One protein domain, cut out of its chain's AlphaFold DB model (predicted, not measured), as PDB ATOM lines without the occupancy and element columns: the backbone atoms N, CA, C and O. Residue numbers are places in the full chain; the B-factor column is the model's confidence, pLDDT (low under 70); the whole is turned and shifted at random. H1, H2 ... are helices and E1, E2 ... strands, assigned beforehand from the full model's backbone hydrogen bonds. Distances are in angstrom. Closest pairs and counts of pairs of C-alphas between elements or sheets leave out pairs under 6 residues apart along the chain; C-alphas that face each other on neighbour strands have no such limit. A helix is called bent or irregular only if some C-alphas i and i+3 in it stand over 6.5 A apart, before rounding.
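What this domain is: This is residues 671 to 706, 719 to 738, 750 to 769 and 792 to 802 of the 1105 residues of the protein "Hypothetical protein" of Polarella glacialis (UniProt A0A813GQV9). A short two-stranded ribbon, E1 and E2, lies along one side of a small cluster of four helices, with E1 next to the first part of H3. H2 and H4 both pack along H3, H1 crosses H4 near the start of H2, and the end of H2, residues 701 to 706, sticks out free. The printed part has 87 residues, with named elements in the order H1, H2, H3, H4, E1, E2; the sheet, order E1 - E2, is antiparallel and the class is mostly helix. The whole is compact, with a radius of gyration of the C-alphas of 13.0 A and spans of 42 by 30 by 19 A.

Where its parts are: E1 is residues 763 to 767 and E2 residues 794 to 798. H3, residues 719 to 736, measures 25.6 A from first to last C-alpha. H2, residues 687 to 706, measures 26.7 A and ends at C-alpha 706 at (-102.089, -34.299, -17.011). H2 is irregular, with C-alphas 689 and 692 7.4 A apart, and has a kink of 29 degrees near residue 694. H4, residues 750 to 762, measures 18.5 A. H1, residues 671 to 682, measures 15.7 A and begins at C-alpha 671 at (-95.880, -32.960, 25.409). C-alpha 798 of E2 stands at (-101.912, -28.500, 14.904).

How they stand to each other: E1 and E2 are antiparallel neighbours, 149 degrees between directions, with N 764 and O 797 2.8 A apart and N 795 and O 766 2.8 A apart, both within hydrogen-bond range. The closest C-alphas of H3 and E1 are those of Asn 724 and Leu 765, 6.1 A. H2, with residues 688 to 697 alone, touches H3 at a shallow tilt of 23 degrees, opposite ways, closest at the C-alphas of Ala 689 and Gly 730, 4.3 A. H3, with residues 728 to 736 alone, touches H4 at a shallow tilt of 23 degrees, opposite ways, closest at the C-alphas of Ala 735 and Ala 753, 4.4 A. H4, with residues 755 to 759 alone, touches H1, about perpendicular at 78 degrees, closest at the C-alphas of Ser 677 and Ser 755, 4.5 A. H1 and H2 only just touch, only at the corner, with 3 pairs of C-alphas within 8 A, the closest those of Ile 681 and Val 690, 6.7 A. H1 and H3 are apart. Every O i to N i+4 pair is within hydrogen-bond range in H3 and H4, against 7 of 8 in H1 and 14 of 16 in H2.

The domain as a whole: The C-alphas farthest apart, those of Arg 706 and Pro 802, are 44.6 A apart. Residues 707 to 718, 739 to 749 and 770 to 791 are not printed; the C-alpha gaps across these cuts are 17.0 A, 7.1 A and 11.0 A. The links H1 to H2 and H4 to E1 are tight. Mean pLDDT of the printed part is 80.6, and residues 706, 737 to 738, 750, 768 to 769 and 802 are under 70.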
ATOM      1  N   LEU A 671     -96.692 -33.479  26.514       85.50
ATOM      2  CA  LEU A 671     -95.880 -32.960  25.409       85.50
ATOM      3  C   LEU A 671     -95.194 -34.086  24.633       85.50
ATOM      4  O   LEU A 671     -95.169 -34.060  23.406       85.50
ATOM      5  N   LEU A 672     -94.659 -35.103  25.317       87.12
ATOM      6  CA  LEU A 672     -93.980 -36.216  24.645       87.12
ATOM      7  C   LEU A 672     -94.930 -37.016  23.743       87.12
ATOM      8  O   LEU A 672     -94.497 -37.527  22.709       87.12
ATOM      9  N   ARG A 673     -96.219 -37.101  24.100       85.44
ATOM     10  CA  ARG A 673     -97.249 -37.752  23.279       85.44
ATOM     11  C   ARG A 673     -97.676 -36.874  22.116       85.44
ATOM     12  O   ARG A 673     -97.768 -37.377  21.001       85.44
ATOM     13  N   HIS A 674     -97.850 -35.573  22.342       86.88
ATOM     14  CA  HIS A 674     -98.109 -34.619  21.262       86.88
ATOM     15  C   HIS A 674     -96.956 -34.606  20.244       86.88
ATOM     16  O   HIS A 674     -97.199 -34.742  19.046       86.88
ATOM     17  N   LEU A 675     -95.700 -34.604  20.698       88.81
ATOM     18  CA  LEU A 675     -94.526 -34.752  19.833       88.81
ATOM     19  C   LEU A 675     -94.504 -36.105  19.107       88.81
ATOM     20  O   LEU A 675     -94.218 -36.145  17.916       88.81
ATOM     21  N   ALA A 676     -94.830 -37.215  19.777       87.19
ATOM     22  CA  ALA A 676     -94.931 -38.524  19.122       87.19
ATOM     23  C   ALA A 676     -96.036 -38.560  18.049       87.19
ATOM     24  O   ALA A 676     -95.841 -39.143  16.983       87.19
ATOM     25  N   SER A 677     -97.165 -37.898  18.302       86.25
ATOM     26  CA  SER A 677     -98.265 -37.756  17.348       86.25
ATOM     27  C   SER A 677     -97.849 -36.916  16.132       86.25
ATOM     28  O   SER A 677     -97.995 -37.361  14.996       86.25
ATOM     29  N   LEU A 678     -97.188 -35.773  16.348       88.50
ATOM     30  CA  LEU A 678     -96.647 -34.942  15.272       88.50
ATOM     31  C   LEU A 678     -95.638 -35.711  14.422       88.50
ATOM     32  O   LEU A 678     -95.705 -35.660  13.200       88.50
ATOM     33  N   ARG A 679     -94.744 -36.479  15.052       89.38
ATOM     34  CA  ARG A 679     -93.766 -37.320  14.351       89.38
ATOM     35  C   ARG A 679     -94.416 -38.367  13.452       89.38
ATOM     36  O   ARG A 679     -93.938 -38.586  12.343       89.38
ATOM     37  N   LEU A 680     -95.504 -38.991  13.905       87.31
ATOM     38  CA  LEU A 680     -96.207 -40.026  13.146       87.31
ATOM     39  C   LEU A 680     -96.621 -39.530  11.752       87.31
ATOM     40  O   LEU A 680     -96.491 -40.282  10.786       87.31
ATOM     41  N   ILE A 681     -97.039 -38.264  11.650       88.12
ATOM     42  CA  ILE A 681     -97.461 -37.635  10.393       88.12
ATOM     43  C   ILE A 681     -96.308 -36.869   9.739       88.12
ATOM     44  O   ILE A 681     -95.946 -37.179   8.609       88.12
ATOM     45  N   ALA A 682     -95.688 -35.914  10.437       87.44
ATOM     46  CA  ALA A 682     -94.664 -35.034   9.870       87.44
ATOM     47  C   ALA A 682     -93.421 -35.794   9.381       87.44
ATOM     48  O   ALA A 682     -92.810 -35.394   8.393       87.44
ATOM     49  N   PHE A 683     -93.045 -36.895  10.044       90.50
ATOM     50  CA  PHE A 683     -91.875 -37.704   9.673       90.50
ATOM     51  C   PHE A 683     -92.232 -38.958   8.867       90.50
ATOM     52  O   PHE A 683     -91.343 -39.757   8.553       90.50
ATOM     53  N   LEU A 684     -93.513 -39.143   8.521       87.88
ATOM     54  CA  LEU A 684     -94.021 -40.330   7.823       87.88
ATOM     55  C   LEU A 684     -93.563 -41.642   8.497       87.88
ATOM     56  O   LEU A 684     -93.142 -42.584   7.826       87.88
ATOM     57  N   GLU A 685     -93.584 -41.693   9.837       84.94
ATOM     58  CA  GLU A 685     -92.970 -42.783  10.616       84.94
ATOM     59  C   GLU A 685     -93.681 -44.130  10.391       84.94
ATOM     60  O   GLU A 685     -93.054 -45.190  10.456       84.94
ATOM     61  N   ARG A 686     -94.989 -44.102  10.094       83.69
ATOM     62  CA  ARG A 686     -95.796 -45.297   9.813       83.69
ATOM     63  C   ARG A 686     -96.516 -45.195   8.479       83.69
ATOM     64  O   ARG A 686     -97.438 -44.400   8.318       83.69
ATOM     65  N   GLU A 687     -96.172 -46.098   7.568       82.25
ATOM     66  CA  GLU A 687     -96.824 -46.193   6.258       82.25
ATOM     67  C   GLU A 687     -98.317 -46.526   6.367       82.25
ATOM     68  O   GLU A 687     -99.102 -46.029   5.573       82.25
ATOM     69  N   SER A 688     -98.745 -47.279   7.385       80.25
ATOM     70  CA  SER A 688    -100.168 -47.577   7.595       80.25
ATOM     71  C   SER A 688    -101.000 -46.343   7.962       80.25
ATOM     72  O   SER A 688    -102.177 -46.299   7.635       80.25
ATOM     73  N   ALA A 689    -100.400 -45.350   8.635       82.12
ATOM     74  CA  ALA A 689    -101.091 -44.113   9.002       82.12
ATOM     75  C   ALA A 689    -101.201 -43.150   7.818       82.12
ATOM     76  O   ALA A 689    -102.217 -42.492   7.638       82.12
ATOM     77  N   VAL A 690    -100.132 -43.043   7.025       85.56
ATOM     78  CA  VAL A 690    -100.012 -41.997   5.998       85.56
ATOM     79  C   VAL A 690    -100.224 -42.536   4.578       85.56
ATOM     80  O   VAL A 690    -100.318 -41.769   3.627       85.56
ATOM     81  N   GLY A 691    -100.345 -43.853   4.407       86.12
ATOM     82  CA  GLY A 691    -100.549 -44.523   3.121       86.12
ATOM     83  C   GLY A 691    -101.781 -44.033   2.355       86.12
ATOM     84  O   GLY A 691    -101.625 -43.617   1.203       86.12
ATOM     85  N   PRO A 692    -102.983 -44.000   2.969       86.94
ATOM     86  CA  PRO A 692    -104.178 -43.477   2.309       86.94
ATOM     87  C   PRO A 692    -104.009 -42.012   1.885       86.94
ATOM     88  O   PRO A 692    -104.290 -41.677   0.732       86.94
ATOM     89  N   LEU A 693    -103.428 -41.171   2.753       86.19
ATOM     90  CA  LEU A 693    -103.086 -39.782   2.431       86.19
ATOM     91  C   LEU A 693    -102.144 -39.690   1.222       86.19
ATOM     92  O   LEU A 693    -102.454 -38.986   0.263       86.19
ATOM     93  N   MET A 694    -101.016 -40.412   1.235       87.94
ATOM     94  CA  MET A 694    -100.044 -40.406   0.136       87.94
ATOM     95  C   MET A 694    -100.674 -40.877  -1.173       87.94
ATOM     96  O   MET A 694    -100.459 -40.257  -2.209       87.94
ATOM     97  N   SER A 695    -101.491 -41.932  -1.141       86.88
ATOM     98  CA  SER A 695    -102.124 -42.478  -2.345       86.88
ATOM     99  C   SER A 695    -103.053 -41.466  -3.029       86.88
ATOM    100  O   SER A 695    -102.934 -41.246  -4.238       86.88
ATOM    101  N   ARG A 696    -103.919 -40.785  -2.260       84.81
ATOM    102  CA  ARG A 696    -104.839 -39.763  -2.786       84.81
ATOM    103  C   ARG A 696    -104.098 -38.501  -3.203       84.81
ATOM    104  O   ARG A 696    -104.337 -37.997  -4.299       84.81
ATOM    105  N   LEU A 697    -103.138 -38.045  -2.394       84.12
ATOM    106  CA  LEU A 697    -102.293 -36.901  -2.728       84.12
ATOM    107  C   LEU A 697    -101.553 -37.139  -4.049       84.12
ATOM    108  O   LEU A 697    -101.650 -36.328  -4.966       84.12
ATOM    109  N   PHE A 698    -100.871 -38.274  -4.195       88.50
ATOM    110  CA  PHE A 698    -100.108 -38.589  -5.402       88.50
ATOM    111  C   PHE A 698    -101.014 -38.782  -6.622       88.50
ATOM    112  O   PHE A 698    -100.648 -38.361  -7.720       88.50
ATOM    113  N   ALA A 699    -102.218 -39.339  -6.452       84.19
ATOM    114  CA  ALA A 699    -103.217 -39.401  -7.517       84.19
ATOM    115  C   ALA A 699    -103.647 -37.999  -7.990       84.19
ATOM    116  O   ALA A 699    -103.696 -37.752  -9.198       84.19
ATOM    117  N   GLN A 700    -103.891 -37.064  -7.067       79.94
ATOM    118  CA  GLN A 700    -104.244 -35.680  -7.397       79.94
ATOM    119  C   GLN A 700    -103.077 -34.925  -8.054       79.94
ATOM    120  O   GLN A 700    -103.267 -34.280  -9.086       79.94
ATOM    121  N   LEU A 701    -101.843 -35.087  -7.554       78.94
ATOM    122  CA  LEU A 701    -100.632 -34.539  -8.186       78.94
ATOM    123  C   LEU A 701    -100.491 -34.984  -9.647       78.94
ATOM    124  O   LEU A 701    -100.172 -34.183 -10.528       78.94
ATOM    125  N   ARG A 702    -100.784 -36.258  -9.933       80.19
ATOM    126  CA  ARG A 702    -100.773 -36.795 -11.303       80.19
ATOM    127  C   ARG A 702    -101.870 -36.183 -12.168       80.19
ATOM    128  O   ARG A 702    -101.603 -35.850 -13.319       80.19
ATOM    129  N   ARG A 703    -103.093 -36.040 -11.645       79.06
ATOM    130  CA  ARG A 703    -104.214 -35.421 -12.379       79.06
ATOM    131  C   ARG A 703    -103.873 -33.991 -12.790       79.06
ATOM    132  O   ARG A 703    -104.046 -33.648 -13.956       79.06
ATOM    133  N   MET A 704    -103.294 -33.211 -11.878       71.38
ATOM    134  CA  MET A 704    -102.872 -31.834 -12.152       71.38
ATOM    135  C   MET A 704    -101.793 -31.751 -13.237       71.38
ATOM    136  O   MET A 704    -101.866 -30.889 -14.106       71.38
ATOM    137  N   ARG A 705    -100.830 -32.682 -13.261       70.19
ATOM    138  CA  ARG A 705     -99.800 -32.717 -14.317       70.19
ATOM    139  C   ARG A 705    -100.322 -33.162 -15.687       70.19
ATOM    140  O   ARG A 705     -99.691 -32.863 -16.696       70.19
ATOM    141  N   ARG A 706    -101.459 -33.867 -15.748       69.88
ATOM    142  CA  ARG A 706    -102.089 -34.299 -17.011       69.88
ATOM    143  C   ARG A 706    -102.934 -33.204 -17.674       69.88
ATOM    144  O   ARG A 706    -103.121 -33.275 -18.884       69.88
ATOM    145  N   LEU A 719    -110.019 -30.024  -1.785       76.44
ATOM    146  CA  LEU A 719    -108.816 -30.857  -1.749       76.44
ATOM    147  C   LEU A 719    -108.304 -31.035  -0.315       76.44
ATOM    148  O   LEU A 719    -107.947 -32.144   0.068       76.44
ATOM    149  N   ALA A 720    -108.296 -29.971   0.491       78.88
ATOM    150  CA  ALA A 720    -107.936 -30.053   1.903       78.88
ATOM    151  C   ALA A 720    -108.875 -31.012   2.653       78.88
ATOM    152  O   ALA A 720    -108.403 -31.871   3.394       78.88
ATOM    153  N   ASN A 721    -110.184 -30.947   2.395       81.94
ATOM    154  CA  ASN A 721    -111.167 -31.864   2.978       81.94
ATOM    155  C   ASN A 721    -110.955 -33.318   2.527       81.94
ATOM    156  O   ASN A 721    -110.992 -34.223   3.360       81.94
ATOM    157  N   GLU A 722    -110.672 -33.559   1.243       82.44
ATOM    158  CA  GLU A 722    -110.368 -34.902   0.725       82.44
ATOM    159  C   GLU A 722    -109.096 -35.487   1.366       82.44
ATOM    160  O   GLU A 722    -109.070 -36.662   1.745       82.44
ATOM    161  N   LEU A 723    -108.051 -34.666   1.523       82.62
ATOM    162  CA  LEU A 723    -106.795 -35.054   2.168       82.62
ATOM    163  C   LEU A 723    -106.975 -35.291   3.672       82.62
ATOM    164  O   LEU A 723    -106.453 -36.274   4.192       82.62
ATOM    165  N   ASN A 724    -107.753 -34.455   4.363       85.00
ATOM    166  CA  ASN A 724    -108.093 -34.654   5.773       85.00
ATOM    167  C   ASN A 724    -108.909 -35.939   5.984       85.00
ATOM    168  O   ASN A 724    -108.620 -36.695   6.908       85.00
ATOM    169  N   ALA A 725    -109.851 -36.254   5.090       85.25
ATOM    170  CA  ALA A 725    -110.586 -37.519   5.124       85.25
ATOM    171  C   ALA A 725    -109.671 -38.733   4.874       85.25
ATOM    172  O   ALA A 725    -109.813 -39.766   5.525       85.25
ATOM    173  N   ALA A 726    -108.704 -38.613   3.958       84.12
ATOM    174  CA  ALA A 726    -107.707 -39.655   3.700       84.12
ATOM    175  C   ALA A 726    -106.797 -39.892   4.910       84.12
ATOM    176  O   ALA A 726    -106.442 -41.024   5.229       84.12
ATOM    177  N   LEU A 727    -106.406 -38.810   5.581       85.44
ATOM    178  CA  LEU A 727    -105.620 -38.885   6.798       85.44
ATOM    179  C   LEU A 727    -106.417 -39.549   7.930       85.44
ATOM    180  O   LEU A 727    -105.877 -40.429   8.595       85.44
ATOM    181  N   ALA A 728    -107.687 -39.176   8.116       84.81
ATOM    182  CA  ALA A 728    -108.561 -39.782   9.119       84.81
ATOM    183  C   ALA A 728    -108.682 -41.304   8.923       84.81
ATOM    184  O   ALA A 728    -108.443 -42.055   9.862       84.81
ATOM    185  N   GLU A 729    -108.902 -41.767   7.688       87.06
ATOM    186  CA  GLU A 729    -108.956 -43.198   7.357       87.06
ATOM    187  C   GLU A 729    -107.673 -43.951   7.751       87.06
ATOM    188  O   GLU A 729    -107.724 -45.039   8.329       87.06
ATOM    189  N   GLY A 730    -106.503 -43.371   7.468       83.19
ATOM    190  CA  GLY A 730    -105.223 -43.971   7.846       83.19
ATOM    191  C   GLY A 730    -104.992 -43.996   9.359       83.19
ATOM    192  O   GLY A 730    -104.457 -44.971   9.895       83.19
ATOM    193  N   LEU A 731    -105.420 -42.953  10.072       85.25
ATOM    194  CA  LEU A 731    -105.342 -42.888  11.533       85.25
ATOM    195  C   LEU A 731    -106.296 -43.891  12.198       85.25
ATOM    196  O   LEU A 731    -105.880 -44.586  13.129       85.25
ATOM    197  N   ASP A 732    -107.511 -44.042  11.673       84.31
ATOM    198  CA  ASP A 732    -108.494 -45.028  12.129       84.31
ATOM    199  C   ASP A 732    -107.993 -46.459  11.904       84.31
ATOM    200  O   ASP A 732    -108.089 -47.301  12.798       84.31
ATOM    201  N   ALA A 733    -107.355 -46.736  10.764       82.75
ATOM    202  CA  ALA A 733    -106.737 -48.035  10.496       82.75
ATOM    203  C   ALA A 733    -105.631 -48.381  11.514       82.75
ATOM    204  O   ALA A 733    -105.494 -49.536  11.929       82.75
ATOM    205  N   VAL A 734    -104.854 -47.388  11.962       81.50
ATOM    206  CA  VAL A 734    -103.829 -47.573  13.003       81.50
ATOM    207  C   VAL A 734    -104.440 -47.741  14.393       81.50
ATOM    208  O   VAL A 734    -103.928 -48.542  15.177       81.50
ATOM    209  N   ALA A 735    -105.531 -47.035  14.693       78.69
ATOM    210  CA  ALA A 735    -106.261 -47.186  15.947       78.69
ATOM    211  C   ALA A 735    -106.926 -48.575  16.056       78.69
ATOM    212  O   ALA A 735    -106.770 -49.259  17.069       78.69
ATOM    213  N   LEU A 736    -107.589 -49.034  14.989       75.00
ATOM    214  CA  LEU A 736    -108.313 -50.310  14.929       75.00
ATOM    215  C   LEU A 736    -107.382 -51.527  14.785       75.00
ATOM    216  O   LEU A 736    -107.636 -52.580  15.375       75.00
ATOM    217  N   GLY A 737    -106.258 -51.390  14.071       63.12
ATOM    218  CA  GLY A 737    -105.267 -52.460  13.881       63.12
ATOM    219  C   GLY A 737    -104.589 -52.949  15.171       63.12
ATOM    220  O   GLY A 737    -103.982 -54.023  15.180       63.12
ATOM    221  N   SER A 738    -104.723 -52.203  16.275       55.34
ATOM    222  CA  SER A 738    -104.257 -52.582  17.618       55.34
ATOM    223  C   SER A 738    -105.070 -53.736  18.235       55.34
ATOM    224  O   SER A 738    -104.531 -54.542  18.993       55.34
ATOM    225  N   ASP A 750    -100.399 -49.857  22.101       60.59
ATOM    226  CA  ASP A 750    -101.180 -48.891  22.888       60.59
ATOM    227  C   ASP A 750    -100.671 -47.445  22.716       60.59
ATOM    228  O   ASP A 750    -101.452 -46.525  22.468       60.59
ATOM    229  N   SER A 751     -99.346 -47.231  22.742       70.31
ATOM    230  CA  SER A 751     -98.738 -45.900  22.552       70.31
ATOM    231  C   SER A 751     -99.047 -45.289  21.179       70.31
ATOM    232  O   SER A 751     -99.211 -44.073  21.033       70.31
ATOM    233  N   SER A 752     -99.152 -46.136  20.159       71.44
ATOM    234  CA  SER A 752     -99.358 -45.683  18.790       71.44
ATOM    235  C   SER A 752    -100.810 -45.452  18.409       71.44
ATOM    236  O   SER A 752    -101.086 -44.492  17.695       71.44
ATOM    237  N   ALA A 753    -101.730 -46.266  18.932       75.25
ATOM    238  CA  ALA A 753    -103.162 -46.021  18.797       75.25
ATOM    239  C   ALA A 753    -103.537 -44.684  19.455       75.25
ATOM    240  O   ALA A 753    -104.269 -43.875  18.888       75.25
ATOM    241  N   HIS A 754    -102.938 -44.397  20.612       79.12
ATOM    242  CA  HIS A 754    -103.132 -43.129  21.299       79.12
ATOM    243  C   HIS A 754    -102.550 -41.934  20.520       79.12
ATOM    244  O   HIS A 754    -103.208 -40.907  20.379       79.12
ATOM    245  N   SER A 755    -101.353 -42.080  19.939       79.88
ATOM    246  CA  SER A 755    -100.756 -41.044  19.079       79.88
ATOM    247  C   SER A 755    -101.619 -40.756  17.843       79.88
ATOM    248  O   SER A 755    -101.766 -39.598  17.458       79.88
ATOM    249  N   ALA A 756    -102.228 -41.788  17.248       78.69
ATOM    250  CA  ALA A 756    -103.154 -41.631  16.127       78.69
ATOM    251  C   ALA A 756    -104.450 -40.910  16.541       78.69
ATOM    252  O   ALA A 756    -104.903 -40.008  15.842       78.69
ATOM    253  N   THR A 757    -104.983 -41.234  17.721       81.38
ATOM    254  CA  THR A 757    -106.174 -40.577  18.286       81.38
ATOM    255  C   THR A 757    -105.923 -39.090  18.561       81.38
ATOM    256  O   THR A 757    -106.770 -38.250  18.268       81.38
ATOM    257  N   LEU A 758    -104.739 -38.735  19.078       79.88
ATOM    258  CA  LEU A 758    -104.341 -37.336  19.266       79.88
ATOM    259  C   LEU A 758    -104.200 -36.595  17.932       79.88
ATOM    260  O   LEU A 758    -104.664 -35.463  17.822       79.88
ATOM    261  N   CYS A 759    -103.624 -37.229  16.905       79.06
ATOM    262  CA  CYS A 759    -103.567 -36.636  15.568       79.06
ATOM    263  C   CYS A 759    -104.964 -36.353  15.015       79.06
ATOM    264  O   CYS A 759    -105.206 -35.248  14.552       79.06
ATOM    265  N   ALA A 760    -105.887 -37.312  15.110       79.12
ATOM    266  CA  ALA A 760    -107.245 -37.154  14.591       79.12
ATOM    267  C   ALA A 760    -108.013 -36.004  15.267       79.12
ATOM    268  O   ALA A 760    -108.884 -35.394  14.656       79.12
ATOM    269  N   ARG A 761    -107.683 -35.691  16.527       78.12
ATOM    270  CA  ARG A 761    -108.311 -34.604  17.294       78.12
ATOM    271  C   ARG A 761    -107.685 -33.236  17.052       78.12
ATOM    272  O   ARG A 761    -108.397 -32.240  17.091       78.12
ATOM    273  N   HIS A 762    -106.365 -33.185  16.888       80.75
ATOM    274  CA  HIS A 762    -105.613 -31.933  16.945       80.75
ATOM    275  C   HIS A 762    -104.990 -31.527  15.609       80.75
ATOM    276  O   HIS A 762    -104.647 -30.361  15.456       80.75
ATOM    277  N   LEU A 763    -104.825 -32.438  14.649       84.00
ATOM    278  CA  LEU A 763    -104.124 -32.160  13.398       84.00
ATOM    279  C   LEU A 763    -105.097 -31.986  12.233       84.00
ATOM    280  O   LEU A 763    -105.943 -32.835  11.974       84.00
ATOM    281  N   VAL A 764    -104.899 -30.906  11.484       84.38
ATOM    282  CA  VAL A 764    -105.601 -30.593  10.241       84.38
ATOM    283  C   VAL A 764    -104.567 -30.225   9.179       84.38
ATOM    284  O   VAL A 764    -103.611 -29.490   9.435       84.38
ATOM    285  N   LEU A 765    -104.740 -30.735   7.965       82.12
ATOM    286  CA  LEU A 765    -103.968 -30.314   6.801       82.12
ATOM    287  C   LEU A 765    -104.622 -29.070   6.199       82.12
ATOM    288  O   LEU A 765    -105.794 -29.096   5.816       82.12
ATOM    289  N   GLY A 766    -103.852 -27.987   6.121       80.00
ATOM    290  CA  GLY A 766    -104.237 -26.747   5.458       80.00
ATOM    291  C   GLY A 766    -103.511 -26.578   4.126       80.00
ATOM    292  O   GLY A 766    -102.393 -27.064   3.947       80.00
ATOM    293  N   LEU A 767    -104.127 -25.851   3.194       77.44
ATOM    294  CA  LEU A 767    -103.473 -25.386   1.973       77.44
ATOM    295  C   LEU A 767    -103.307 -23.868   2.053       77.44
ATOM    296  O   LEU A 767    -104.283 -23.136   2.188       77.44
ATOM    297  N   ALA A 768    -102.067 -23.387   2.002       69.12
ATOM    298  CA  ALA A 768    -101.776 -21.966   2.138       69.12
ATOM    299  C   ALA A 768    -102.273 -21.166   0.923       69.12
ATOM    300  O   ALA A 768    -101.929 -21.470  -0.224       69.12
ATOM    301  N   ALA A 769    -103.037 -20.098   1.175       57.31
ATOM    302  CA  ALA A 769    -103.381 -19.114   0.156       57.31
ATOM    303  C   ALA A 769    -102.158 -18.242  -0.184       57.31
ATOM    304  O   ALA A 769    -101.342 -17.915   0.678       57.31
ATOM    305  N   ASP A 792     -95.581 -27.518  -1.871       72.38
ATOM    306  CA  ASP A 792     -95.165 -26.339  -1.083       72.38
ATOM    307  C   ASP A 792     -96.333 -25.635  -0.386       72.38
ATOM    308  O   ASP A 792     -96.151 -24.858   0.553       72.38
ATOM    309  N   ARG A 793     -97.560 -25.888  -0.849       75.50
ATOM    310  CA  ARG A 793     -98.770 -25.272  -0.293       75.50
ATOM    311  C   ARG A 793     -99.332 -26.049   0.890       75.50
ATOM    312  O   ARG A 793    -100.155 -25.492   1.613       75.50
ATOM    313  N   LEU A 794     -98.914 -27.299   1.093       81.00
ATOM    314  CA  LEU A 794     -99.390 -28.148   2.181       81.00
ATOM    315  C   LEU A 794     -98.781 -27.694   3.517       81.00
ATOM    316  O   LEU A 794     -97.565 -27.711   3.693       81.00
ATOM    317  N   ARG A 795     -99.629 -27.309   4.474       83.75
ATOM    318  CA  ARG A 795     -99.227 -26.911   5.829       83.75
ATOM    319  C   ARG A 795     -99.863 -27.819   6.874       83.75
ATOM    320  O   ARG A 795    -101.034 -28.182   6.767       83.75
ATOM    321  N   LEU A 796     -99.094 -28.147   7.908       85.06
ATOM    322  CA  LEU A 796     -99.599 -28.811   9.104       85.06
ATOM    323  C   LEU A 796    -100.158 -27.759  10.061       85.06
ATOM    324  O   LEU A 796     -99.412 -26.920  10.566       85.06
ATOM    325  N   LEU A 797    -101.459 -27.824  10.331       84.56
ATOM    326  CA  LEU A 797    -102.111 -27.050  11.380       84.56
ATOM    327  C   LEU A 797    -102.355 -27.988  12.557       84.56
ATOM    328  O   LEU A 797    -103.045 -28.994  12.422       84.56
ATOM    329  N   TYR A 798    -101.755 -27.689  13.704       84.69
ATOM    330  CA  TYR A 798    -101.912 -28.500  14.904       84.69
ATOM    331  C   TYR A 798    -102.506 -27.641  16.017       84.69
ATOM    332  O   TYR A 798    -101.874 -26.698  16.483       84.69
ATOM    333  N   SER A 799    -103.737 -27.950  16.417       80.50
ATOM    334  CA  SER A 799    -104.454 -27.295  17.508       80.50
ATOM    335  C   SER A 799    -103.904 -27.786  18.843       80.50
ATOM    336  O   SER A 799    -104.364 -28.790  19.389       80.50
ATOM    337  N   VAL A 800    -102.906 -27.084  19.368       73.62
ATOM    338  CA  VAL A 800    -102.229 -27.431  20.618       73.62
ATOM    339  C   VAL A 800    -103.067 -26.989  21.834       73.62
ATOM    340  O   VAL A 800    -103.485 -25.835  21.876       73.62
ATOM    341  N   PRO A 801    -103.324 -27.851  22.839       71.06
ATOM    342  CA  PRO A 801    -103.975 -27.423  24.078       71.06
ATOM    343  C   PRO A 801    -103.014 -26.605  24.971       71.06
ATOM    344  O   PRO A 801    -101.845 -26.977  25.096       71.06
ATOM    345  N   PRO A 802    -103.473 -25.530  25.639       61.69
ATOM    346  CA  PRO A 802    -102.637 -24.780  26.574       61.69
ATOM    347  C   PRO A 802    -102.266 -25.646  27.795       61.69
ATOM    348  O   PRO A 802    -103.115 -26.415  28.261       61.69
TER     349      PRO A 802